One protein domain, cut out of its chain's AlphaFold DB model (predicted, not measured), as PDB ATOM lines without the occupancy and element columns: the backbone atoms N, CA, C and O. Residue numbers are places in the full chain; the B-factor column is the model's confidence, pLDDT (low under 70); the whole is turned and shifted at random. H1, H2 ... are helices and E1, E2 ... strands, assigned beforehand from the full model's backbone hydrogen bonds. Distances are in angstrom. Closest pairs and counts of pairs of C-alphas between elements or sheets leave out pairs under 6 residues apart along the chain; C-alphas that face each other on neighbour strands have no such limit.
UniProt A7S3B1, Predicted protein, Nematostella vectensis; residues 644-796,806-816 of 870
ATOM      1  N   CYS A 644     210.081 239.997 185.737       93.81
ATOM      2  CA  CYS A 644     209.724 241.051 184.794       93.81
ATOM      3  C   CYS A 644     208.205 241.286 184.744       93.81
ATOM      4  O   CYS A 644     207.412 240.516 185.291       93.81
ATOM      5  N   LEU A 645     207.804 242.383 184.101       94.44
ATOM      6  CA  LEU A 645     206.417 242.637 183.714       94.44
ATOM      7  C   LEU A 645     206.261 242.290 182.230       94.44
ATOM      8  O   LEU A 645     207.184 242.532 181.452       94.44
ATOM      9  N   ASP A 646     205.112 241.741 181.832       94.75
ATOM     10  CA  ASP A 646     204.821 241.427 180.423       94.75
ATOM     11  C   ASP A 646     204.542 242.669 179.557       94.75
ATOM     12  O   ASP A 646     204.650 242.604 178.333       94.75
ATOM     13  N   THR A 647     204.232 243.806 180.184       92.75
ATOM     14  CA  THR A 647     204.098 245.116 179.543       92.75
ATOM     15  C   THR A 647     204.746 246.222 180.375       92.75
ATOM     16  O   THR A 647     204.765 246.178 181.606       92.75
ATOM     17  N   ASP A 648     205.243 247.246 179.687       89.62
ATOM     18  CA  ASP A 648     205.759 248.491 180.258       89.62
ATOM     19  C   ASP A 648     204.692 249.599 180.345       89.62
ATOM     20  O   ASP A 648     204.885 250.594 181.042       89.62
ATOM     21  N   CYS A 649     203.547 249.433 179.674       94.12
ATOM     22  CA  CYS A 649     202.448 250.395 179.671       94.12
ATOM     23  C   CYS A 649     201.080 249.697 179.587       94.12
ATOM     24  O   CYS A 649     200.894 248.737 178.836       94.12
ATOM     25  N   LEU A 650     200.106 250.202 180.345       95.25
ATOM     26  CA  LEU A 650     198.731 249.716 180.383       95.25
ATOM     27  C   LEU A 650     197.769 250.838 179.971       95.25
ATOM     28  O   LEU A 650     197.522 251.780 180.730       95.25
ATOM     29  N   ASP A 651     197.233 250.724 178.755       94.69
ATOM     30  CA  ASP A 651     196.340 251.717 178.154       94.69
ATOM     31  C   ASP A 651     194.859 251.376 178.416       94.69
ATOM     32  O   ASP A 651     194.293 250.399 177.904       94.69
ATOM     33  N   PHE A 652     194.219 252.201 179.243       94.88
ATOM     34  CA  PHE A 652     192.785 252.141 179.536       94.88
ATOM     35  C   PHE A 652     191.916 252.870 178.502       94.88
ATOM     36  O   PHE A 652     190.696 252.862 178.634       94.88
ATOM     37  N   THR A 653     192.537 253.448 177.474       92.69
ATOM     38  CA  THR A 653     191.928 254.159 176.348       92.69
ATOM     39  C   THR A 653     191.038 255.328 176.789       92.69
ATOM     40  O   THR A 653     191.409 256.087 177.687       92.69
ATOM     41  N   VAL A 654     189.905 255.545 176.114       93.38
ATOM     42  CA  VAL A 654     188.972 256.641 176.394       93.38
ATOM     43  C   VAL A 654     187.784 256.086 177.173       93.38
ATOM     44  O   VAL A 654     187.079 255.201 176.693       93.38
ATOM     45  N   VAL A 655     187.556 256.629 178.367       94.62
ATOM     46  CA  VAL A 655     186.544 256.175 179.330       94.62
ATOM     47  C   VAL A 655     185.629 257.341 179.681       94.62
ATOM     48  O   VAL A 655     186.044 258.498 179.686       94.62
ATOM     49  N   GLU A 656     184.355 257.064 179.920       93.75
ATOM     50  CA  GLU A 656     183.376 258.069 180.342       93.75
ATOM     51  C   GLU A 656     183.460 258.300 181.857       93.75
ATOM     52  O   GLU A 656     183.709 257.361 182.618       93.75
ATOM     53  N   SER A 657     183.252 259.539 182.303       92.94
ATOM     54  CA  SER A 657     183.341 259.894 183.723       92.94
ATOM     55  C   SER A 657     182.442 259.017 184.605       92.94
ATOM     56  O   SER A 657     181.265 258.815 184.317       92.94
ATOM     57  N   GLY A 658     183.007 258.488 185.689       89.12
ATOM     58  CA  GLY A 658     182.336 257.593 186.632       89.12
ATOM     59  C   GLY A 658     182.261 256.123 186.201       89.12
ATOM     60  O   GLY A 658     182.001 255.275 187.054       89.12
ATOM     61  N   LYS A 659     182.527 255.779 184.931       92.44
ATOM     62  CA  LYS A 659     182.567 254.374 184.491       92.44
ATOM     63  C   LYS A 659     183.884 253.710 184.893       92.44
ATOM     64  O   LYS A 659     184.942 254.336 184.920       92.44
ATOM     65  N   GLN A 660     183.808 252.415 185.191       94.19
ATOM     66  CA  GLN A 660     184.968 251.582 185.487       94.19
ATOM     67  C   GLN A 660     185.316 250.694 184.291       94.19
ATOM     68  O   GLN A 660     184.438 250.079 183.688       94.19
ATOM     69  N   ILE A 661     186.608 250.588 183.991       96.12
ATOM     70  CA  ILE A 661     187.171 249.627 183.037       96.12
ATOM     71  C   ILE A 661     188.290 248.831 183.718       96.12
ATOM     72  O   ILE A 661     188.986 249.354 184.591       96.12
ATOM     73  N   ALA A 662     188.465 247.571 183.322       96.06
ATOM     74  CA  ALA A 662     189.533 246.700 183.800       96.06
ATOM     75  C   ALA A 662     190.500 246.337 182.662       96.06
ATOM     76  O   ALA A 662     190.088 246.108 181.523       96.06
ATOM     77  N   ARG A 663     191.790 246.258 182.985       95.75
ATOM     78  CA  ARG A 663     192.870 245.765 182.121       95.75
ATOM     79  C   ARG A 663     193.779 244.849 182.937       95.75
ATOM     80  O   ARG A 663     193.826 244.947 184.160       95.75
ATOM     81  N   THR A 664     194.501 243.959 182.268       96.69
ATOM     82  CA  THR A 664     195.361 242.966 182.922       96.69
ATOM     83  C   THR A 664     196.784 243.030 182.406       96.69
ATOM     84  O   THR A 664     196.988 243.226 181.211       96.69
ATOM     85  N   PHE A 665     197.736 242.785 183.299       96.00
ATOM     86  CA  PHE A 665     199.147 242.570 182.989       96.00
ATOM     87  C   PHE A 665     199.691 241.455 183.888       96.00
ATOM     88  O   PHE A 665     199.071 241.109 184.896       96.00
ATOM     89  N   LYS A 666     200.825 240.861 183.532       95.38
ATOM     90  CA  LYS A 666     201.453 239.769 184.280       95.38
ATOM     91  C   LYS A 666     202.766 240.211 184.894       95.38
ATOM     92  O   LYS A 666     203.583 240.873 184.261       95.38
ATOM     93  N   VAL A 667     202.981 239.748 186.117       95.25
ATOM     94  CA  VAL A 667     204.294 239.688 186.750       95.25
ATOM     95  C   VAL A 667     204.818 238.270 186.513       95.25
ATOM     96  O   VAL A 667     204.149 237.306 186.890       95.25
ATOM     97  N   VAL A 668     205.957 238.126 185.840       95.62
ATOM     98  CA  VAL A 668     206.524 236.840 185.397       95.62
ATOM     99  C   VAL A 668     207.832 236.598 186.137       95.62
ATOM    100  O   VAL A 668     208.696 237.470 186.125       95.62
ATOM    101  N   ASN A 669     207.989 235.439 186.776       93.62
ATOM    102  CA  ASN A 669     209.214 235.042 187.465       93.62
ATOM    103  C   ASN A 669     209.978 234.006 186.628       93.62
ATOM    104  O   ASN A 669     209.630 232.829 186.613       93.62
ATOM    105  N   ASN A 670     211.044 234.441 185.960       90.56
ATOM    106  CA  ASN A 670     211.894 233.591 185.123       90.56
ATOM    107  C   ASN A 670     212.946 232.809 185.933       90.56
ATOM    108  O   ASN A 670     213.658 231.972 185.378       90.56
ATOM    109  N   SER A 671     213.069 233.070 187.239       86.62
ATOM    110  CA  SER A 671     214.022 232.376 188.109       86.62
ATOM    111  C   SER A 671     213.451 231.085 188.700       86.62
ATOM    112  O   SER A 671     212.245 230.874 188.719       86.62
ATOM    113  N   ALA A 672     214.322 230.229 189.238       82.44
ATOM    114  CA  ALA A 672     213.925 228.993 189.920       82.44
ATOM    115  C   ALA A 672     213.506 229.188 191.396       82.44
ATOM    116  O   ALA A 672     213.157 228.215 192.060       82.44
ATOM    117  N   VAL A 673     213.562 230.416 191.929       82.88
ATOM    118  CA  VAL A 673     213.225 230.731 193.330       82.88
ATOM    119  C   VAL A 673     211.918 231.509 193.435       82.88
ATOM    120  O   VAL A 673     211.608 232.288 192.535       82.88
ATOM    121  N   PRO A 674     211.145 231.339 194.522       83.31
ATOM    122  CA  PRO A 674     209.966 232.156 194.764       83.31
ATOM    123  C   PRO A 674     210.356 233.630 194.945       83.31
ATOM    124  O   PRO A 674     211.282 233.948 195.690       83.31
ATOM    125  N   ALA A 675     209.630 234.532 194.287       85.19
ATOM    126  CA  ALA A 675     209.890 235.967 194.321       85.19
ATOM    127  C   ALA A 675     208.707 236.730 194.929       85.19
ATOM    128  O   ALA A 675     207.584 236.672 194.421       85.19
ATOM    129  N   ALA A 676     208.961 237.466 196.013       85.94
ATOM    130  CA  ALA A 676     207.987 238.370 196.615       85.94
ATOM    131  C   ALA A 676     207.979 239.725 195.890       85.94
ATOM    132  O   ALA A 676     209.039 240.275 195.588       85.94
ATOM    133  N   PHE A 677     206.790 240.277 195.644       85.75
ATOM    134  CA  PHE A 677     206.609 241.580 195.000       85.75
ATOM    135  C   PHE A 677     205.573 242.448 195.727       85.75
ATOM    136  O   PHE A 677     204.629 241.941 196.346       85.75
ATOM    137  N   GLN A 678     205.720 243.769 195.606       88.25
ATOM    138  CA  GLN A 678     204.790 244.768 196.128       88.25
ATOM    139  C   GLN A 678     204.721 245.996 195.212       88.25
ATOM    140  O   GLN A 678     205.731 246.625 194.912       88.25
ATOM    141  N   PHE A 679     203.512 246.392 194.829       83.94
ATOM    142  CA  PHE A 679     203.231 247.628 194.114       83.94
ATOM    143  C   PHE A 679     203.057 248.809 195.077       83.94
ATOM    144  O   PHE A 679     202.298 248.729 196.048       83.94
ATOM    145  N   LEU A 680     203.710 249.933 194.778       80.56
ATOM    146  CA  LEU A 680     203.574 251.184 195.527       80.56
ATOM    147  C   LEU A 680     202.355 251.973 195.032       80.56
ATOM    148  O   LEU A 680     202.461 252.898 194.227       80.56
ATOM    149  N   ILE A 681     201.168 251.577 195.500       78.38
ATOM    150  CA  ILE A 681     199.909 252.246 195.162       78.38
ATOM    151  C   ILE A 681     198.902 252.234 196.310       78.38
ATOM    152  O   ILE A 681     198.416 251.187 196.733       78.38
ATOM    153  N   ASP A 682     198.506 253.430 196.742       78.25
ATOM    154  CA  ASP A 682     197.279 253.601 197.509       78.25
ATOM    155  C   ASP A 682     196.055 253.479 196.583       78.25
ATOM    156  O   ASP A 682     195.789 254.347 195.744       78.25
ATOM    157  N   CYS A 683     195.319 252.376 196.733       78.12
ATOM    158  CA  CYS A 683     194.079 252.091 196.007       78.12
ATOM    159  C   CYS A 683     192.837 252.755 196.638       78.12
ATOM    160  O   CYS A 683     191.747 252.676 196.060       78.12
ATOM    161  N   ALA A 684     192.957 253.396 197.806       73.31
ATOM    162  CA  ALA A 684     191.886 254.195 198.392       73.31
ATOM    163  C   ALA A 684     191.767 255.537 197.655       73.31
ATOM    164  O   ALA A 684     190.708 255.823 197.096       73.31
ATOM    165  N   GLN A 685     192.872 256.289 197.571       75.50
ATOM    166  CA  GLN A 685     192.912 257.645 197.003       75.50
ATOM    167  C   GLN A 685     193.141 257.710 195.481       75.50
ATOM    168  O   GLN A 685     192.976 258.769 194.874       75.50
ATOM    169  N   SER A 686     193.528 256.612 194.823       83.19
ATOM    170  CA  SER A 686     193.807 256.624 193.379       83.19
ATOM    171  C   SER A 686     192.613 256.246 192.499       83.19
ATOM    172  O   SER A 686     191.833 255.345 192.812       83.19
ATOM    173  N   VAL A 687     192.537 256.887 191.324       89.25
ATOM    174  CA  VAL A 687     191.656 256.493 190.206       89.25
ATOM    175  C   VAL A 687     192.057 255.159 189.566       89.25
ATOM    176  O   VAL A 687     191.244 254.563 188.862       89.25
ATOM    177  N   PHE A 688     193.292 254.700 189.800       92.94
ATOM    178  CA  PHE A 688     193.777 253.376 189.419       92.94
ATOM    179  C   PHE A 688     193.789 252.468 190.653       92.94
ATOM    180  O   PHE A 688     194.310 252.856 191.696       92.94
ATOM    181  N   LYS A 689     193.244 251.255 190.554       91.62
ATOM    182  CA  LYS A 689     193.192 250.285 191.663       91.62
ATOM    183  C   LYS A 689     193.655 248.917 191.185       91.62
ATOM    184  O   LYS A 689     193.374 248.556 190.049       91.62
ATOM    185  N   LEU A 690     194.336 248.146 192.027       92.25
ATOM    186  CA  LEU A 690     194.762 246.779 191.705       92.25
ATOM    187  C   LEU A 690     193.942 245.763 192.503       92.25
ATOM    188  O   LEU A 690     193.638 246.003 193.669       92.25
ATOM    189  N   ASN A 691     193.650 244.600 191.916       92.00
ATOM    190  CA  ASN A 691     193.082 243.465 192.658       92.00
ATOM    191  C   ASN A 691     194.069 242.859 193.676       92.00
ATOM    192  O   ASN A 691     193.652 242.233 194.644       92.00
ATOM    193  N   SER A 692     195.375 243.017 193.442       87.19
ATOM    194  CA  SER A 692     196.453 242.462 194.258       87.19
ATOM    195  C   SER A 692     197.627 243.438 194.254       87.19
ATOM    196  O   SER A 692     198.318 243.571 193.248       87.19
ATOM    197  N   THR A 693     197.875 244.111 195.377       85.31
ATOM    198  CA  THR A 693     199.005 245.047 195.528       85.31
ATOM    199  C   THR A 693     200.305 244.362 195.941       85.31
ATOM    200  O   THR A 693     201.366 244.945 195.773       85.31
ATOM    201  N   CYS A 694     200.269 243.124 196.432       88.31
ATOM    202  CA  CYS A 694     201.464 242.329 196.716       88.31
ATOM    203  C   CYS A 694     201.243 240.834 196.439       88.31
ATOM    204  O   CYS A 694     200.146 240.394 196.063       88.31
ATOM    205  N   GLY A 695     202.294 240.037 196.605       81.38
ATOM    206  CA  GLY A 695     202.221 238.582 196.584       81.38
ATOM    207  C   GLY A 695     203.593 237.924 196.507       81.38
ATOM    208  O   GLY A 695     204.619 238.594 196.529       81.38
ATOM    209  N   CYS A 696     203.584 236.602 196.381       87.88
ATOM    210  CA  CYS A 696     204.750 235.801 196.033       87.88
ATOM    211  C   CYS A 696     204.432 235.004 194.761       87.88
ATOM    212  O   CYS A 696     203.278 234.616 194.562       87.88
ATOM    213  N   ILE A 697     205.426 234.810 193.897       89.81
ATOM    214  CA  ILE A 697     205.314 234.085 192.626       89.81
ATOM    215  C   ILE A 697     206.328 232.939 192.663       89.81
ATOM    216  O   ILE A 697     207.518 233.227 192.814       89.81
ATOM    217  N   PRO A 698     205.910 231.666 192.544       90.69
ATOM    218  CA  PRO A 698     206.830 230.535 192.438       90.69
ATOM    219  C   PRO A 698     207.814 230.675 191.269       90.69
ATOM    220  O   PRO A 698     207.614 231.481 190.356       90.69
ATOM    221  N   GLY A 699     208.903 229.909 191.307       88.12
ATOM    222  CA  GLY A 699     209.893 229.926 190.233       88.12
ATOM    223  C   GLY A 699     209.324 229.380 188.920       88.12
ATOM    224  O   GLY A 699     208.688 228.330 188.921       88.12
ATOM    225  N   GLY A 700     209.543 230.087 187.810       90.62
ATOM    226  CA  GLY A 700     209.015 229.740 186.484       90.62
ATOM    227  C   GLY A 700     207.532 230.071 186.258       90.62
ATOM    228  O   GLY A 700     207.011 229.791 185.178       90.62
ATOM    229  N   GLU A 701     206.837 230.654 187.239       93.88
ATOM    230  CA  GLU A 701     205.412 230.992 187.139       93.88
ATOM    231  C   GLU A 701     205.158 232.477 186.824       93.88
ATOM    232  O   GLU A 701     206.046 233.330 186.863       93.88
ATOM    233  N   SER A 702     203.899 232.814 186.525       94.81
ATOM    234  CA  SER A 702     203.455 234.203 186.375       94.81
ATOM    235  C   SER A 702     202.133 234.457 187.091       94.81
ATOM    236  O   SER A 702     201.229 233.623 187.072       94.81
ATOM    237  N   LYS A 703     201.998 235.640 187.697       92.62
ATOM    238  CA  LYS A 703     200.769 236.093 188.354       92.62
ATOM    239  C   LYS A 703     200.136 237.220 187.545       92.62
ATOM    240  O   LYS A 703     200.763 238.247 187.296       92.62
ATOM    241  N   THR A 704     198.875 237.036 187.161       96.12
ATOM    242  CA  THR A 704     198.096 238.066 186.457       96.12
ATOM    243  C   THR A 704     197.514 239.057 187.465       96.12
ATOM    244  O   THR A 704     196.839 238.663 188.418       96.12
ATOM    245  N   ILE A 705     197.769 240.342 187.246       95.31
ATOM    246  CA  ILE A 705     197.253 241.468 188.021       95.31
ATOM    247  C   ILE A 705     196.143 242.133 187.208       95.31
ATOM    248  O   ILE A 705     196.306 242.400 186.017       95.31
ATOM    249  N   ILE A 706     195.011 242.400 187.855       95.62
ATOM    250  CA  ILE A 706     193.892 243.144 187.275       95.62
ATOM    251  C   ILE A 706     193.971 244.567 187.816       95.62
ATOM    252  O   ILE A 706     193.881 244.785 189.026       95.62
ATOM    253  N   ALA A 707     194.136 245.524 186.913       95.69
ATOM    254  CA  ALA A 707     194.086 246.941 187.210       95.69
ATOM    255  C   ALA A 707     192.746 247.519 186.737       95.69
ATOM    256  O   ALA A 707     192.309 247.280 185.611       95.69
ATOM    257  N   TYR A 708     192.105 248.291 187.604       95.69
ATOM    258  CA  TYR A 708     190.855 248.997 187.363       95.69
ATOM    259  C   TYR A 708     191.139 250.488 187.242       95.69
ATOM    260  O   TYR A 708     191.913 251.034 188.026       95.69
ATOM    261  N   PHE A 709     190.474 251.154 186.306       96.25
ATOM    262  CA  PHE A 709     190.504 252.603 186.152       96.25
ATOM    263  C   PHE A 709     189.084 253.150 186.288       96.25
ATOM    264  O   PHE A 709     188.150 252.632 185.675       96.25
ATOM    265  N   THR A 710     188.899 254.153 187.146       94.44
ATOM    266  CA  THR A 710     187.599 254.794 187.413       94.44
ATOM    267  C   THR A 710     187.802 256.307 187.545       94.44
ATOM    268  O   THR A 710     187.959 256.820 188.657       94.44
ATOM    269  N   PRO A 711     187.890 257.039 186.420       93.31
ATOM    270  CA  PRO A 711     188.110 258.479 186.432       93.31
ATOM    271  C   PRO A 711     186.828 259.258 186.748       93.31
ATOM    272  O   PRO A 711     185.726 258.823 186.428       93.31
ATOM    273  N   ALA A 712     186.980 260.454 187.324       88.69
ATOM    274  CA  ALA A 712     185.857 261.315 187.726       88.69
ATOM    275  C   ALA A 712     185.868 262.724 187.098       88.69
ATOM    276  O   ALA A 712     184.904 263.473 187.252       88.69
ATOM    277  N   LYS A 713     186.953 263.122 186.416       89.12
ATOM    278  CA  LYS A 713     187.064 264.416 185.720       89.12
ATOM    279  C   LYS A 713     187.483 264.191 184.267       89.12
ATOM    280  O   LYS A 713     188.341 263.338 184.058       89.12
ATOM    281  N   PRO A 714     186.937 264.925 183.279       91.81
ATOM    282  CA  PRO A 714     187.267 264.751 181.864       91.81
ATOM    283  C   PRO A 714     188.648 265.335 181.534       91.81
ATOM    284  O   PRO A 714     188.768 266.431 180.992       91.81
ATOM    285  N   ILE A 715     189.701 264.614 181.923       90.94
ATOM    286  CA  ILE A 715     191.113 264.957 181.716       90.94
ATOM    287  C   ILE A 715     191.924 263.713 181.324       90.94
ATOM    288  O   ILE A 715     191.438 262.580 181.390       90.94
ATOM    289  N   ASN A 716     193.182 263.927 180.941       92.88
ATOM    290  CA  ASN A 716     194.157 262.857 180.752       92.88
ATOM    291  C   ASN A 716     194.777 262.452 182.095       92.88
ATOM    292  O   ASN A 716     195.213 263.307 182.863       92.88
ATOM    293  N   TYR A 717     194.840 261.147 182.348       91.94
ATOM    294  CA  TYR A 717     195.432 260.545 183.534       91.94
ATOM    295  C   TYR A 717     196.684 259.755 183.147       91.94
ATOM    296  O   TYR A 717     196.654 258.933 182.231       91.94
ATOM    297  N   TYR A 718     197.766 259.984 183.886       92.25
ATOM    298  CA  TYR A 718     199.017 259.236 183.816       92.25
ATOM    299  C   TYR A 718     199.469 258.913 185.239       92.25
ATOM    300  O   TYR A 718     199.398 259.769 186.123       92.25
ATOM    301  N   ARG A 719     199.932 257.682 185.460       87.88
ATOM    302  CA  ARG A 719     200.633 257.286 186.680       87.88
ATOM    303  C   ARG A 719     201.682 256.238 186.347       87.88
ATOM    304  O   ARG A 719     201.332 255.165 185.867       87.88
ATOM    305  N   GLN A 720     202.939 256.506 186.677       87.75
ATOM    306  CA  GLN A 720     203.944 255.453 186.732       87.75
ATOM    307  C   GLN A 720     203.746 254.655 188.027       87.75
ATOM    308  O   GLN A 720     203.686 255.224 189.118       87.75
ATOM    309  N   LEU A 721     203.580 253.343 187.900       88.31
ATOM    310  CA  LEU A 721     203.403 252.416 189.009       88.31
ATOM    311  C   LEU A 721     204.715 251.665 189.251       88.31
ATOM    312  O   LEU A 721     205.220 250.994 188.352       88.31
ATOM    313  N   VAL A 722     205.237 251.752 190.474       88.06
ATOM    314  CA  VAL A 722     206.444 251.028 190.898       88.06
ATOM    315  C   VAL A 722     206.056 249.664 191.460       88.06
ATOM    316  O   VAL A 722     205.178 249.578 192.319       88.06
ATOM    317  N   CYS A 723     206.746 248.614 191.024       86.44
ATOM    318  CA  CYS A 723     206.735 247.291 191.633       86.44
ATOM    319  C   CYS A 723     208.104 247.014 192.262       86.44
ATOM    320  O   CYS A 723     209.096 246.830 191.558       86.44
ATOM    321  N   LEU A 724     208.150 246.960 193.588       84.88
ATOM    322  CA  LEU A 724     209.292 246.450 194.331       84.88
ATOM    323  C   LEU A 724     209.303 244.925 194.220       84.88
ATOM    324  O   LEU A 724     208.265 244.285 194.400       84.88
ATOM    325  N   VAL A 725     210.467 244.349 193.943       83.12
ATOM    326  CA  VAL A 725     210.698 242.903 193.965       83.12
ATOM    327  C   VAL A 725     211.778 242.648 195.006       83.12
ATOM    328  O   VAL A 725     212.803 243.325 195.022       83.12
ATOM    329  N   GLN A 726     211.545 241.705 195.917       79.50
ATOM    330  CA  GLN A 726     212.544 241.369 196.925       79.50
ATOM    331  C   GLN A 726     213.830 240.904 196.231       79.50
ATOM    332  O   GLN A 726     213.775 240.039 195.360       79.50
ATOM    333  N   ASN A 727     214.983 241.429 196.658       75.69
ATOM    334  CA  ASN A 727     216.303 241.030 196.161       75.69
ATOM    335  C   ASN A 727     216.569 241.350 194.667       75.69
ATOM    336  O   ASN A 727     217.425 240.709 194.053       75.69
ATOM    337  N   GLN A 728     215.869 242.341 194.096       80.81
ATOM    338  CA  GLN A 728     216.013 242.792 192.705       80.81
ATOM    339  C   GLN A 728     215.700 244.300 192.565       80.81
ATOM    340  O   GLN A 728     214.918 244.851 193.339       80.81
ATOM    341  N   ASP A 729     216.261 244.955 191.542       81.81
ATOM    342  CA  ASP A 729     215.864 246.297 191.088       81.81
ATOM    343  C   ASP A 729     214.341 246.437 190.861       81.81
ATOM    344  O   ASP A 729     213.698 245.504 190.355       81.81
ATOM    345  N   PRO A 730     213.761 247.625 191.136       87.75
ATOM    346  CA  PRO A 730     212.340 247.877 190.934       87.75
ATOM    347  C   PRO A 730     211.930 247.791 189.455       87.75
ATOM    348  O   PRO A 730     212.698 248.061 188.525       87.75
ATOM    349  N   LEU A 731     210.670 247.430 189.232       90.00
ATOM    350  CA  LEU A 731     210.021 247.434 187.922       90.00
ATOM    351  C   LEU A 731     209.038 248.606 187.845       90.00
ATOM    352  O   LEU A 731     208.459 249.004 188.855       90.00
ATOM    353  N   PHE A 732     208.816 249.133 186.644       90.94
ATOM    354  CA  PHE A 732     207.912 250.256 186.401       90.94
ATOM    355  C   PHE A 732     206.903 249.880 185.313       90.94
ATOM    356  O   PHE A 732     207.281 249.243 184.329       90.94
ATOM    357  N   VAL A 733     205.644 250.291 185.479       93.31
ATOM    358  CA  VAL A 733     204.605 250.202 184.441       93.31
ATOM    359  C   VAL A 733     203.800 251.497 184.377       93.31
ATOM    360  O   VAL A 733     203.346 252.016 185.397       93.31
ATOM    361  N   ASP A 734     203.628 252.035 183.174       94.00
ATOM    362  CA  ASP A 734     202.911 253.284 182.932       94.00
ATOM    363  C   ASP A 734     201.410 253.033 182.769       94.00
ATOM    364  O   ASP A 734     200.973 252.454 181.775       94.00
ATOM    365  N   LEU A 735     200.595 253.510 183.708       94.56
ATOM    366  CA  LEU A 735     199.137 253.490 183.600       94.56
ATOM    367  C   LEU A 735     198.662 254.776 182.911       94.56
ATOM    368  O   LEU A 735     198.924 255.875 183.411       94.56
ATOM    369  N   ILE A 736     197.949 254.651 181.788       96.12
ATOM    370  CA  ILE A 736     197.370 255.793 181.061       96.12
ATOM    371  C   ILE A 736     195.883 255.604 180.778       96.12
ATOM    372  O   ILE A 736     195.416 254.495 180.530       96.12
ATOM    373  N   GLY A 737     195.142 256.709 180.772       94.69
ATOM    374  CA  GLY A 737     193.752 256.734 180.328       94.69
ATOM    375  C   GLY A 737     193.236 258.157 180.147       94.69
ATOM    376  O   GLY A 737     193.656 259.081 180.842       94.69
ATOM    377  N   THR A 738     192.301 258.342 179.222       95.38
ATOM    378  CA  THR A 738     191.626 259.622 178.984       95.38
ATOM    379  C   THR A 738     190.187 259.524 179.450       95.38
ATOM    380  O   THR A 738     189.455 258.627 179.043       95.38
ATOM    381  N   CYS A 739     189.758 260.465 180.281       94.44
ATOM    382  CA  CYS A 739     188.365 260.582 180.680       94.44
ATOM    383  C   CYS A 739     187.646 261.635 179.836       94.44
ATOM    384  O   CYS A 739     188.231 262.663 179.495       94.44
ATOM    385  N   HIS A 740     186.366 261.414 179.551       93.75
ATOM    386  CA  HIS A 740     185.505 262.375 178.870       93.75
ATOM    387  C   HIS A 740     184.101 262.430 179.486       93.75
ATOM    388  O   HIS A 740     183.682 261.531 180.218       93.75
ATOM    389  N   THR A 741     183.369 263.490 179.158       93.75
ATOM    390  CA  THR A 741     181.909 263.564 179.288       93.75
ATOM    391  C   THR A 741     181.297 263.845 177.914       93.75
ATOM    392  O   THR A 741     182.010 263.985 176.914       93.75
ATOM    393  N   GLU A 742     179.972 263.951 177.834       89.75
ATOM    394  CA  GLU A 742     179.300 264.390 176.606       89.75
ATOM    395  C   GLU A 742     179.733 265.808 176.196       89.75
ATOM    396  O   GLU A 742     179.935 266.071 175.011       89.75
ATOM    397  N   GLN A 743     179.933 266.690 177.183       89.69
ATOM    398  CA  GLN A 743     180.250 268.110 177.006       89.69
ATOM    399  C   GLN A 743     181.748 268.376 176.784       89.69
ATOM    400  O   GLN A 743     182.100 269.356 176.133       89.69
ATOM    401  N   VAL A 744     182.642 267.538 177.330       92.06
ATOM    402  CA  VAL A 744     184.100 267.749 177.285       92.06
ATOM    403  C   VAL A 744     184.817 266.469 176.862       92.06
ATOM    404  O   VAL A 744     184.789 265.465 177.573       92.06
ATOM    405  N   LYS A 745     185.514 266.523 175.719       91.56
ATOM    406  CA  LYS A 745     186.252 265.395 175.126       91.56
ATOM    407  C   LYS A 745     187.733 265.758 174.921       91.56
ATOM    408  O   LYS A 745     188.069 266.353 173.898       91.56
ATOM    409  N   PRO A 746     188.623 265.442 175.883       91.06
ATOM    410  CA  PRO A 746     190.058 265.705 175.762       91.06
ATOM    411  C   PRO A 746     190.726 264.888 174.649       91.06
ATOM    412  O   PRO A 746     190.255 263.816 174.269       91.06
ATOM    413  N   ALA A 747     191.878 265.366 174.170       91.31
ATOM    414  CA  ALA A 747     192.703 264.633 173.214       91.31
ATOM    415  C   ALA A 747     193.248 263.328 173.845       91.31
ATOM    416  O   ALA A 747     193.928 263.418 174.874       91.31
ATOM    417  N   PRO A 748     193.013 262.139 173.245       93.31
ATOM    418  CA  PRO A 748     193.413 260.861 173.832       93.31
ATOM    419  C   PRO A 748     194.917 260.750 174.107       93.31
ATOM    420  O   PRO A 748     195.743 260.885 173.196       93.31
ATOM    421  N   LEU A 749     195.275 260.452 175.356       93.19
ATOM    422  CA  LEU A 749     196.637 260.112 175.750       93.19
ATOM    423  C   LEU A 749     196.988 258.718 175.208       93.19
ATOM    424  O   LEU A 749     196.156 257.818 175.211       93.19
ATOM    425  N   ARG A 750     198.211 258.549 174.700       91.50
ATOM    426  CA  ARG A 750     198.729 257.289 174.138       91.50
ATOM    427  C   ARG A 750     200.187 257.128 174.548       91.50
ATOM    428  O   ARG A 750     200.863 258.143 174.723       91.50
ATOM    429  N   LYS A 751     200.700 255.893 174.593       90.62
ATOM    430  CA  LYS A 751     202.104 255.586 174.947       90.62
ATOM    431  C   LYS A 751     203.126 256.487 174.228       90.62
ATOM    432  O   LYS A 751     203.946 257.122 174.884       90.62
ATOM    433  N   LYS A 752     202.970 256.680 172.910       89.44
ATOM    434  CA  LYS A 752     203.828 257.564 172.091       89.44
ATOM    435  C   LYS A 752     203.939 259.016 172.582       89.44
ATOM    436  O   LYS A 752     204.918 259.693 172.292       89.44
ATOM    437  N   HIS A 753     202.941 259.527 173.309       90.31
ATOM    438  CA  HIS A 753     202.992 260.873 173.884       90.31
ATOM    439  C   HIS A 753     203.914 260.918 175.116       90.31
ATOM    440  O   HIS A 753     204.609 261.914 175.301       90.31
ATOM    441  N   LEU A 754     203.973 259.838 175.908       88.94
ATOM    442  CA  LEU A 754     204.915 259.693 177.024       88.94
ATOM    443  C   LEU A 754     206.349 259.479 176.531       88.94
ATOM    444  O   LEU A 754     207.275 260.079 177.065       88.94
ATOM    445  N   GLU A 755     206.534 258.664 175.490       87.81
ATOM    446  CA  GLU A 755     207.841 258.448 174.852       87.81
ATOM    447  C   GLU A 755     208.406 259.775 174.324       87.81
ATOM    448  O   GLU A 755     209.508 260.177 174.698       87.81
ATOM    449  N   ARG A 756     207.597 260.527 173.561       88.31
ATOM    450  CA  ARG A 756     207.940 261.878 173.091       88.31
ATOM    451  C   ARG A 756     208.252 262.843 174.241       88.31
ATOM    452  O   ARG A 756     209.183 263.637 174.130       88.31
ATOM    453  N   PHE A 757     207.485 262.787 175.332       86.38
ATOM    454  CA  PHE A 757     207.719 263.608 176.521       86.38
ATOM    455  C   PHE A 757     209.078 263.298 177.163       86.38
ATOM    456  O   PHE A 757     209.870 264.217 177.334       86.38
ATOM    457  N   ARG A 758     209.389 262.021 177.428       84.44
ATOM    458  CA  ARG A 758     210.666 261.583 178.025       84.44
ATOM    459  C   ARG A 758     211.871 261.952 177.155       84.44
ATOM    460  O   ARG A 758     212.896 262.389 177.673       84.44
ATOM    461  N   ILE A 759     211.746 261.839 175.830       83.88
ATOM    462  CA  ILE A 759     212.786 262.289 174.893       83.88
ATOM    463  C   ILE A 759     212.986 263.811 175.009       83.88
ATOM    464  O   ILE A 759     214.107 264.261 175.247       83.88
ATOM    465  N   ASN A 760     211.914 264.606 174.924       85.00
ATOM    466  CA  ASN A 760     211.986 266.065 175.088       85.00
ATOM    467  C   ASN A 760     212.544 266.484 176.466       85.00
ATOM    468  O   ASN A 760     213.252 267.485 176.555       85.00
ATOM    469  N   GLU A 761     212.240 265.732 177.525       80.44
ATOM    470  CA  GLU A 761     212.708 265.956 178.899       80.44
ATOM    471  C   GLU A 761     214.215 265.702 179.018       80.44
ATOM    472  O   GLU A 761     214.946 266.563 179.502       80.44
ATOM    473  N   SER A 762     214.714 264.591 178.460       75.88
ATOM    474  CA  SER A 762     216.158 264.310 178.378       75.88
ATOM    475  C   SER A 762     216.948 265.353 177.568       75.88
ATOM    476  O   SER A 762     218.145 265.536 177.798       75.88
ATOM    477  N   ARG A 763     216.267 266.069 176.656       79.12
ATOM    478  CA  ARG A 763     216.778 267.212 175.878       79.12
ATOM    479  C   ARG A 763     216.579 268.571 176.577       79.12
ATOM    480  O   ARG A 763     216.954 269.596 176.019       79.12
ATOM    481  N   GLY A 764     215.962 268.602 177.761       76.69
ATOM    482  CA  GLY A 764     215.674 269.817 178.537       76.69
ATOM    483  C   GLY A 764     214.551 270.711 177.985       76.69
ATOM    484  O   GLY A 764     214.271 271.767 178.553       76.69
ATOM    485  N   LEU A 765     213.878 270.304 176.904       81.06
ATOM    486  CA  LEU A 765     212.916 271.136 176.170       81.06
ATOM    487  C   LEU A 765     211.548 271.251 176.861       81.06
ATOM    488  O   LEU A 765     210.805 272.191 176.588       81.06
ATOM    489  N   THR A 766     211.210 270.346 177.783       81.75
ATOM    490  CA  THR A 766     209.916 270.338 178.496       81.75
ATOM    491  C   THR A 766     209.701 271.521 179.444       81.75
ATOM    492  O   THR A 766     208.570 271.767 179.857       81.75
ATOM    493  N   ARG A 767     210.751 272.293 179.759       81.25
ATOM    494  CA  ARG A 767     210.643 273.535 180.548       81.25
ATOM    495  C   ARG A 767     210.170 274.741 179.732       81.25
ATOM    496  O   ARG A 767     209.877 275.784 180.317       81.25
ATOM    497  N   ILE A 768     210.132 274.627 178.404       83.44
ATOM    498  CA  ILE A 768     209.709 275.684 177.481       83.44
ATOM    499  C   ILE A 768     208.218 275.470 177.152       83.44
ATOM    500  O   ILE A 768     207.836 274.349 176.809       83.44
ATOM    501  N   PRO A 769     207.351 276.498 177.249       83.94
ATOM    502  CA  PRO A 769     205.927 276.338 176.966       83.94
ATOM    503  C   PRO A 769     205.672 275.937 175.496       83.94
ATOM    504  O   PRO A 769     206.400 276.392 174.608       83.94
ATOM    505  N   PRO A 770     204.620 275.141 175.201       83.38
ATOM    506  CA  PRO A 770     204.352 274.635 173.849       83.38
ATOM    507  C   PRO A 770     204.238 275.716 172.768       83.38
ATOM    508  O   PRO A 770     204.703 275.508 171.654       83.38
ATOM    509  N   GLU A 771     203.677 276.882 173.093       84.94
ATOM    510  CA  GLU A 771     203.586 278.032 172.180       84.94
ATOM    511  C   GLU A 771     204.973 278.508 171.722       84.94
ATOM    512  O   GLU A 771     205.205 278.727 170.534       84.94
ATOM    513  N   GLN A 772     205.934 278.587 172.647       84.69
ATOM    514  CA  GLN A 772     207.303 278.985 172.336       84.69
ATOM    515  C   GLN A 772     208.056 277.883 171.575       84.69
ATOM    516  O   GLN A 772     208.808 278.197 170.655       84.69
ATOM    517  N   LEU A 773     207.825 276.601 171.886       84.75
ATOM    518  CA  LEU A 773     208.371 275.488 171.095       84.75
ATOM    519  C   LEU A 773     207.832 275.488 169.654       84.75
ATOM    520  O   LEU A 773     208.600 275.270 168.719       84.75
ATOM    521  N   ASN A 774     206.544 275.790 169.461       86.75
ATOM    522  CA  ASN A 774     205.937 275.931 168.136       86.75
ATOM    523  C   ASN A 774     206.558 277.099 167.354       86.75
ATOM    524  O   ASN A 774     206.900 276.929 166.185       86.75
ATOM    525  N   ASN A 775     206.781 278.249 167.996       86.56
ATOM    526  CA  ASN A 775     207.465 279.381 167.362       86.56
ATOM    527  C   ASN A 775     208.905 279.020 166.960       86.56
ATOM    528  O   ASN A 775     209.313 279.296 165.838       86.56
ATOM    529  N   LEU A 776     209.655 278.318 167.816       85.06
ATOM    530  CA  LEU A 776     211.018 277.869 167.501       85.06
ATOM    531  C   LEU A 776     211.074 276.816 166.372       85.06
ATOM    532  O   LEU A 776     212.071 276.754 165.651       85.06
ATOM    533  N   LEU A 777     210.018 276.013 166.190       84.75
ATOM    534  CA  LEU A 777     209.848 275.126 165.031       84.75
ATOM    535  C   LEU A 777     209.546 275.925 163.746       84.75
ATOM    536  O   LEU A 777     210.149 275.657 162.709       84.75
ATOM    537  N   LEU A 778     208.668 276.934 163.811       87.50
ATOM    538  CA  LEU A 778     208.363 277.829 162.682       87.50
ATOM    539  C   LEU A 778     209.588 278.653 162.247       87.50
ATOM    540  O   LEU A 778     209.853 278.793 161.054       87.50
ATOM    541  N   GLU A 779     210.380 279.128 163.209       85.38
ATOM    542  CA  GLU A 779     211.659 279.821 163.001       85.38
ATOM    543  C   GLU A 779     212.796 278.892 162.526       85.38
ATOM    544  O   GLU A 779     213.918 279.357 162.328       85.38
ATOM    545  N   LYS A 780     212.540 277.584 162.356       81.75
ATOM    546  CA  LYS A 780     213.531 276.551 161.994       81.75
ATOM    547  C   LYS A 780     214.754 276.507 162.926       81.75
ATOM    548  O   LYS A 780     215.852 276.173 162.494       81.75
ATOM    549  N   LYS A 781     214.578 276.830 164.211       80.25
ATOM    550  CA  LYS A 781     215.609 276.672 165.258       80.25
ATOM    551  C   LYS A 781     215.565 275.284 165.898       80.25
ATOM    552  O   LYS A 781     216.577 274.785 166.385       80.25
ATOM    553  N   LEU A 782     214.389 274.661 165.872       84.88
ATOM    554  CA  LEU A 782     214.155 273.264 166.226       84.88
ATOM    555  C   LEU A 782     213.674 272.506 164.979       84.88
ATOM    556  O   LEU A 782     213.097 273.104 164.069       84.88
ATOM    557  N   ARG A 783     213.862 271.187 164.962       84.56
ATOM    558  CA  ARG A 783     213.241 270.262 164.002       84.56
ATOM    559  C   ARG A 783     212.550 269.112 164.750       84.56
ATOM    560  O   ARG A 783     212.565 269.065 165.983       84.56
ATOM    561  N   LEU A 784     211.889 268.227 164.008       85.81
ATOM    562  CA  LEU A 784     211.335 266.982 164.539       85.81
ATOM    563  C   LEU A 784     212.232 265.819 164.114       85.81
ATOM    564  O   LEU A 784     212.611 265.759 162.945       85.81
ATOM    565  N   ASP A 785     212.524 264.918 165.047       83.56
ATOM    566  CA  ASP A 785     213.240 263.675 164.757       83.56
ATOM    567  C   ASP A 785     212.320 262.605 164.138       83.56
ATOM    568  O   ASP A 785     211.108 262.790 163.986       83.56
ATOM    569  N   GLU A 786     212.899 261.452 163.800       80.38
ATOM    570  CA  GLU A 786     212.193 260.295 163.231       80.38
ATOM    571  C   GLU A 786     211.091 259.738 164.154       80.38
ATOM    572  O   GLU A 786     210.124 259.138 163.684       80.38
ATOM    573  N   GLN A 787     211.205 259.953 165.468       76.31
ATOM    574  CA  GLN A 787     210.218 259.562 166.479       76.31
ATOM    575  C   GLN A 787     209.163 260.666 166.715       76.31
ATOM    576  O   GLN A 787     208.243 260.511 167.525       76.31
ATOM    577  N   GLY A 788     209.267 261.788 165.996       79.75
ATOM    578  CA  GLY A 788     208.411 262.961 166.103       79.75
ATOM    579  C   GLY A 788     208.659 263.813 167.349       79.75
ATOM    580  O   GLY A 788     207.870 264.722 167.613       79.75
ATOM    581  N   ALA A 789     209.703 263.553 168.138       84.06
ATOM    582  CA  ALA A 789     210.119 264.397 169.255       84.06
ATOM    583  C   ALA A 789     210.891 265.631 168.770       84.06
ATOM    584  O   ALA A 789     211.329 265.710 167.626       84.06
ATOM    585  N   VAL A 790     210.965 266.659 169.615       85.44
ATOM    586  CA  VAL A 790     211.552 267.950 169.237       85.44
ATOM    587  C   VAL A 790     213.051 267.902 169.505       85.44
ATOM    588  O   VAL A 790     213.473 267.476 170.581       85.44
ATOM    589  N   GLU A 791     213.864 268.322 168.543       82.69
ATOM    590  CA  GLU A 791     215.323 268.380 168.666       82.69
ATOM    591  C   GLU A 791     215.865 269.745 168.199       82.69
ATOM    592  O   GLU A 791     215.316 270.343 167.267       82.69
ATOM    593  N   PRO A 792     216.917 270.282 168.843       74.88
ATOM    594  CA  PRO A 792     217.600 271.478 168.365       74.88
ATOM    595  C   PRO A 792     218.447 271.177 167.126       74.88
ATOM    596  O   PRO A 792     219.036 270.104 167.011       74.88
ATOM    597  N   ILE A 793     218.531 272.138 166.206       73.25
ATOM    598  CA  ILE A 793     219.422 272.029 165.044       73.25
ATOM    599  C   ILE A 793     220.859 272.349 165.479       73.25
ATOM    600  O   ILE A 793     221.095 273.315 166.209       73.25
ATOM    601  N   GLU A 794     221.824 271.541 165.034       57.69
ATOM    602  CA  GLU A 794     223.244 271.724 165.352       57.69
ATOM    603  C   GLU A 794     223.723 273.146 165.016       57.69
ATOM    604  O   GLU A 794     223.443 273.686 163.947       57.69
ATOM    605  N   GLY A 795     224.433 273.772 165.959       53.72
ATOM    606  CA  GLY A 795     224.919 275.152 165.841       53.72
ATOM    607  C   GLY A 795     223.930 276.247 166.268       53.72
ATOM    608  O   GLY A 795     224.354 277.387 166.459       53.72
ATOM    609  N   VAL A 796     222.645 275.940 166.496       51.72
ATOM    610  CA  VAL A 796     221.655 276.929 166.959       51.72
ATOM    611  C   VAL A 796     221.474 276.850 168.476       51.72
ATOM    612  O   VAL A 796     220.872 275.919 169.005       51.72
ATOM    613  N   PRO A 806     222.609 262.373 182.632       55.34
ATOM    614  CA  PRO A 806     223.046 260.985 182.722       55.34
ATOM    615  C   PRO A 806     221.845 260.060 182.964       55.34
ATOM    616  O   PRO A 806     220.925 260.383 183.716       55.34
ATOM    617  N   LYS A 807     221.851 258.896 182.310       57.62
ATOM    618  CA  LYS A 807     220.756 257.925 182.381       57.62
ATOM    619  C   LYS A 807     220.777 257.205 183.733       57.62
ATOM    620  O   LYS A 807     221.601 256.321 183.937       57.62
ATOM    621  N   LEU A 808     219.859 257.587 184.618       64.81
ATOM    622  CA  LEU A 808     219.685 257.003 185.951       64.81
ATOM    623  C   LEU A 808     219.419 255.492 185.911       64.81
ATOM    624  O   LEU A 808     218.657 255.008 185.066       64.81
ATOM    625  N   SER A 809     219.969 254.768 186.884       71.88
ATOM    626  CA  SER A 809     219.572 253.397 187.213       71.88
ATOM    627  C   SER A 809     218.124 253.333 187.716       71.88
ATOM    628  O   SER A 809     217.504 254.344 188.054       71.88
ATOM    629  N   ARG A 810     217.554 252.125 187.777       72.94
ATOM    630  CA  ARG A 810     216.167 251.928 188.225       72.94
ATOM    631  C   ARG A 810     215.961 252.248 189.704       72.94
ATOM    632  O   ARG A 810     214.891 252.720 190.073       72.94
ATOM    633  N   VAL A 811     216.980 252.013 190.528       73.69
ATOM    634  CA  VAL A 811     216.958 252.342 191.958       73.69
ATOM    635  C   VAL A 811     217.034 253.859 192.155       73.69
ATOM    636  O   VAL A 811     216.220 254.412 192.884       73.69
ATOM    637  N   GLU A 812     217.914 254.560 191.436       69.75
ATOM    638  CA  GLU A 812     217.968 256.031 191.489       69.75
ATOM    639  C   GLU A 812     216.665 256.675 190.988       69.75
ATOM    640  O   GLU A 812     216.204 257.646 191.577       69.75
ATOM    641  N   GLN A 813     216.014 256.117 189.957       69.69
ATOM    642  CA  GLN A 813     214.697 256.588 189.493       69.69
ATOM    643  C   GLN A 813     213.586 256.452 190.548       69.69
ATOM    644  O   GLN A 813     212.624 257.212 190.501       69.69
ATOM    645  N   LEU A 814     213.700 255.509 191.489       69.00
ATOM    646  CA  LEU A 814     212.739 255.350 192.583       69.00
ATOM    647  C   LEU A 814     212.918 256.414 193.677       69.00
ATOM    648  O   LEU A 814     211.929 256.885 194.230       69.00
ATOM    649  N   PHE A 815     214.164 256.776 193.994       61.56
ATOM    650  CA  PHE A 815     214.485 257.724 195.069       61.56
ATOM    651  C   PHE A 815     214.615 259.183 194.598       61.56
ATOM    652  O   PHE A 815     214.611 260.097 195.414       61.56
ATOM    653  N   ASN A 816     214.679 259.425 193.289       58.31
ATOM    654  CA  ASN A 816     214.649 260.755 192.685       58.31
ATOM    655  C   ASN A 816     213.193 261.227 192.479       58.31
ATOM    656  O   ASN A 816     212.723 261.398 191.354       58.31
TER     657      ASN A 816
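This is residues 644 to 796 and 806 to 816 of the 870 residues of the protein "Predicted protein" of Nematostella vectensis (UniProt A7S3B1). Two strand sheets stand partly face to face and make the larger lobe: the curled sheet E1 E8 E7 E3 E5, like part of a barrel, and the smaller sheet E2 E6 E4. Beyond E1 and E8 a smaller, looser lobe holds H1, H2 and the hairpin E9 and E10, while H3 lies over E8. The printed part has 164 residues, with eight strands E1 to E8, then H1, H2, E9, E10 and H3 along the chain; the class is mixed, helices and strands. The five-strand sheet is mixed in direction, the other two antiparallel. The whole is loose, with a radius of gyration of the C-alphas of 19.0 A and spans of 57 by 44 by 25 A.

In the largest sheet, E1 is residues 649 to 656, 20.6 A long from C-alpha 649 at (202.448, 250.395, 179.671); E8 is 728 to 740, 38.8 A; E7 is 716 to 725, 29.1 A; E3 is 675 to 679 and E5 is 694 to 697. E2 is 661 to 669, 26.8 A, E6 is 702 to 709, 22.5 A, and E4 is 688 to 690. H1 is 751 to 762, 16.9 A, and H2 is 770 to 778, 12.3 A. E9 is 782 to 784 and E10 is 790 to 792. H3 is 810 to 815, ending at C-alpha 815 at (214.485, 257.724, 195.069).

The largest sheet is twisted, with edge strands E1 and E5. E1 and E8 are parallel, with N 652 and O 736 2.9 A apart. E8 and E7 form an antiparallel hairpin, with N 719 and O 735 at 2.9 A. E7 and E3 are antiparallel, with N 724 and O 678 at 2.8 A, as are E3 and E5, with N 677 and O 695 at 2.9 A. In the second sheet E6 is antiparallel to E2, with N 705 and O 665 at 2.8 A, and to E4, with N 708 and O 689 at 2.8 A. Between the sheets, the closest C-alphas of E1 and E2 are those of Phe 652 and Arg 663, 6.9 A apart. Residues 644 to 645 pair antiparallel with residues 667 to 668 of E2. H3 is on the largest sheet at a height of 8.6 A, over E8 and, only just, across the strands at 61 degrees on the local plane; its closest C-alphas to E8 are those of Arg 810 and Pro 730, 6.2 A. H1 only grazes this sheet, with residues 751 to 754. The closest C-alphas of H1 and E10 are those of Asn 760 and Val 790, 6.2 A. Those of H2 and E9 are Leu 776 and Leu 782, 5.7 A. H1 and H2 are apart. E9 and E10 are a hairpin, with N 783 and O 791 at 2.9 A. In H1, H2 and H3 every O i to N i+4 pair is within hydrogen-bond range.

The C-alphas farthest apart, of Val 673 and Glu 779, are 57.7 A apart. Residues 797 to 805 are cut out, in the link from E10 to H3, with 22.5 A between C-alphas 796 and 806. Of the links that are printed whole, none is long. Residues 767 to 772, of which 770 to 772 belong to H2, stand free. Mean pLDDT of the printed part is 86.1; residues 794 to 796, 806 to 808 and 812 to 816 are under 70.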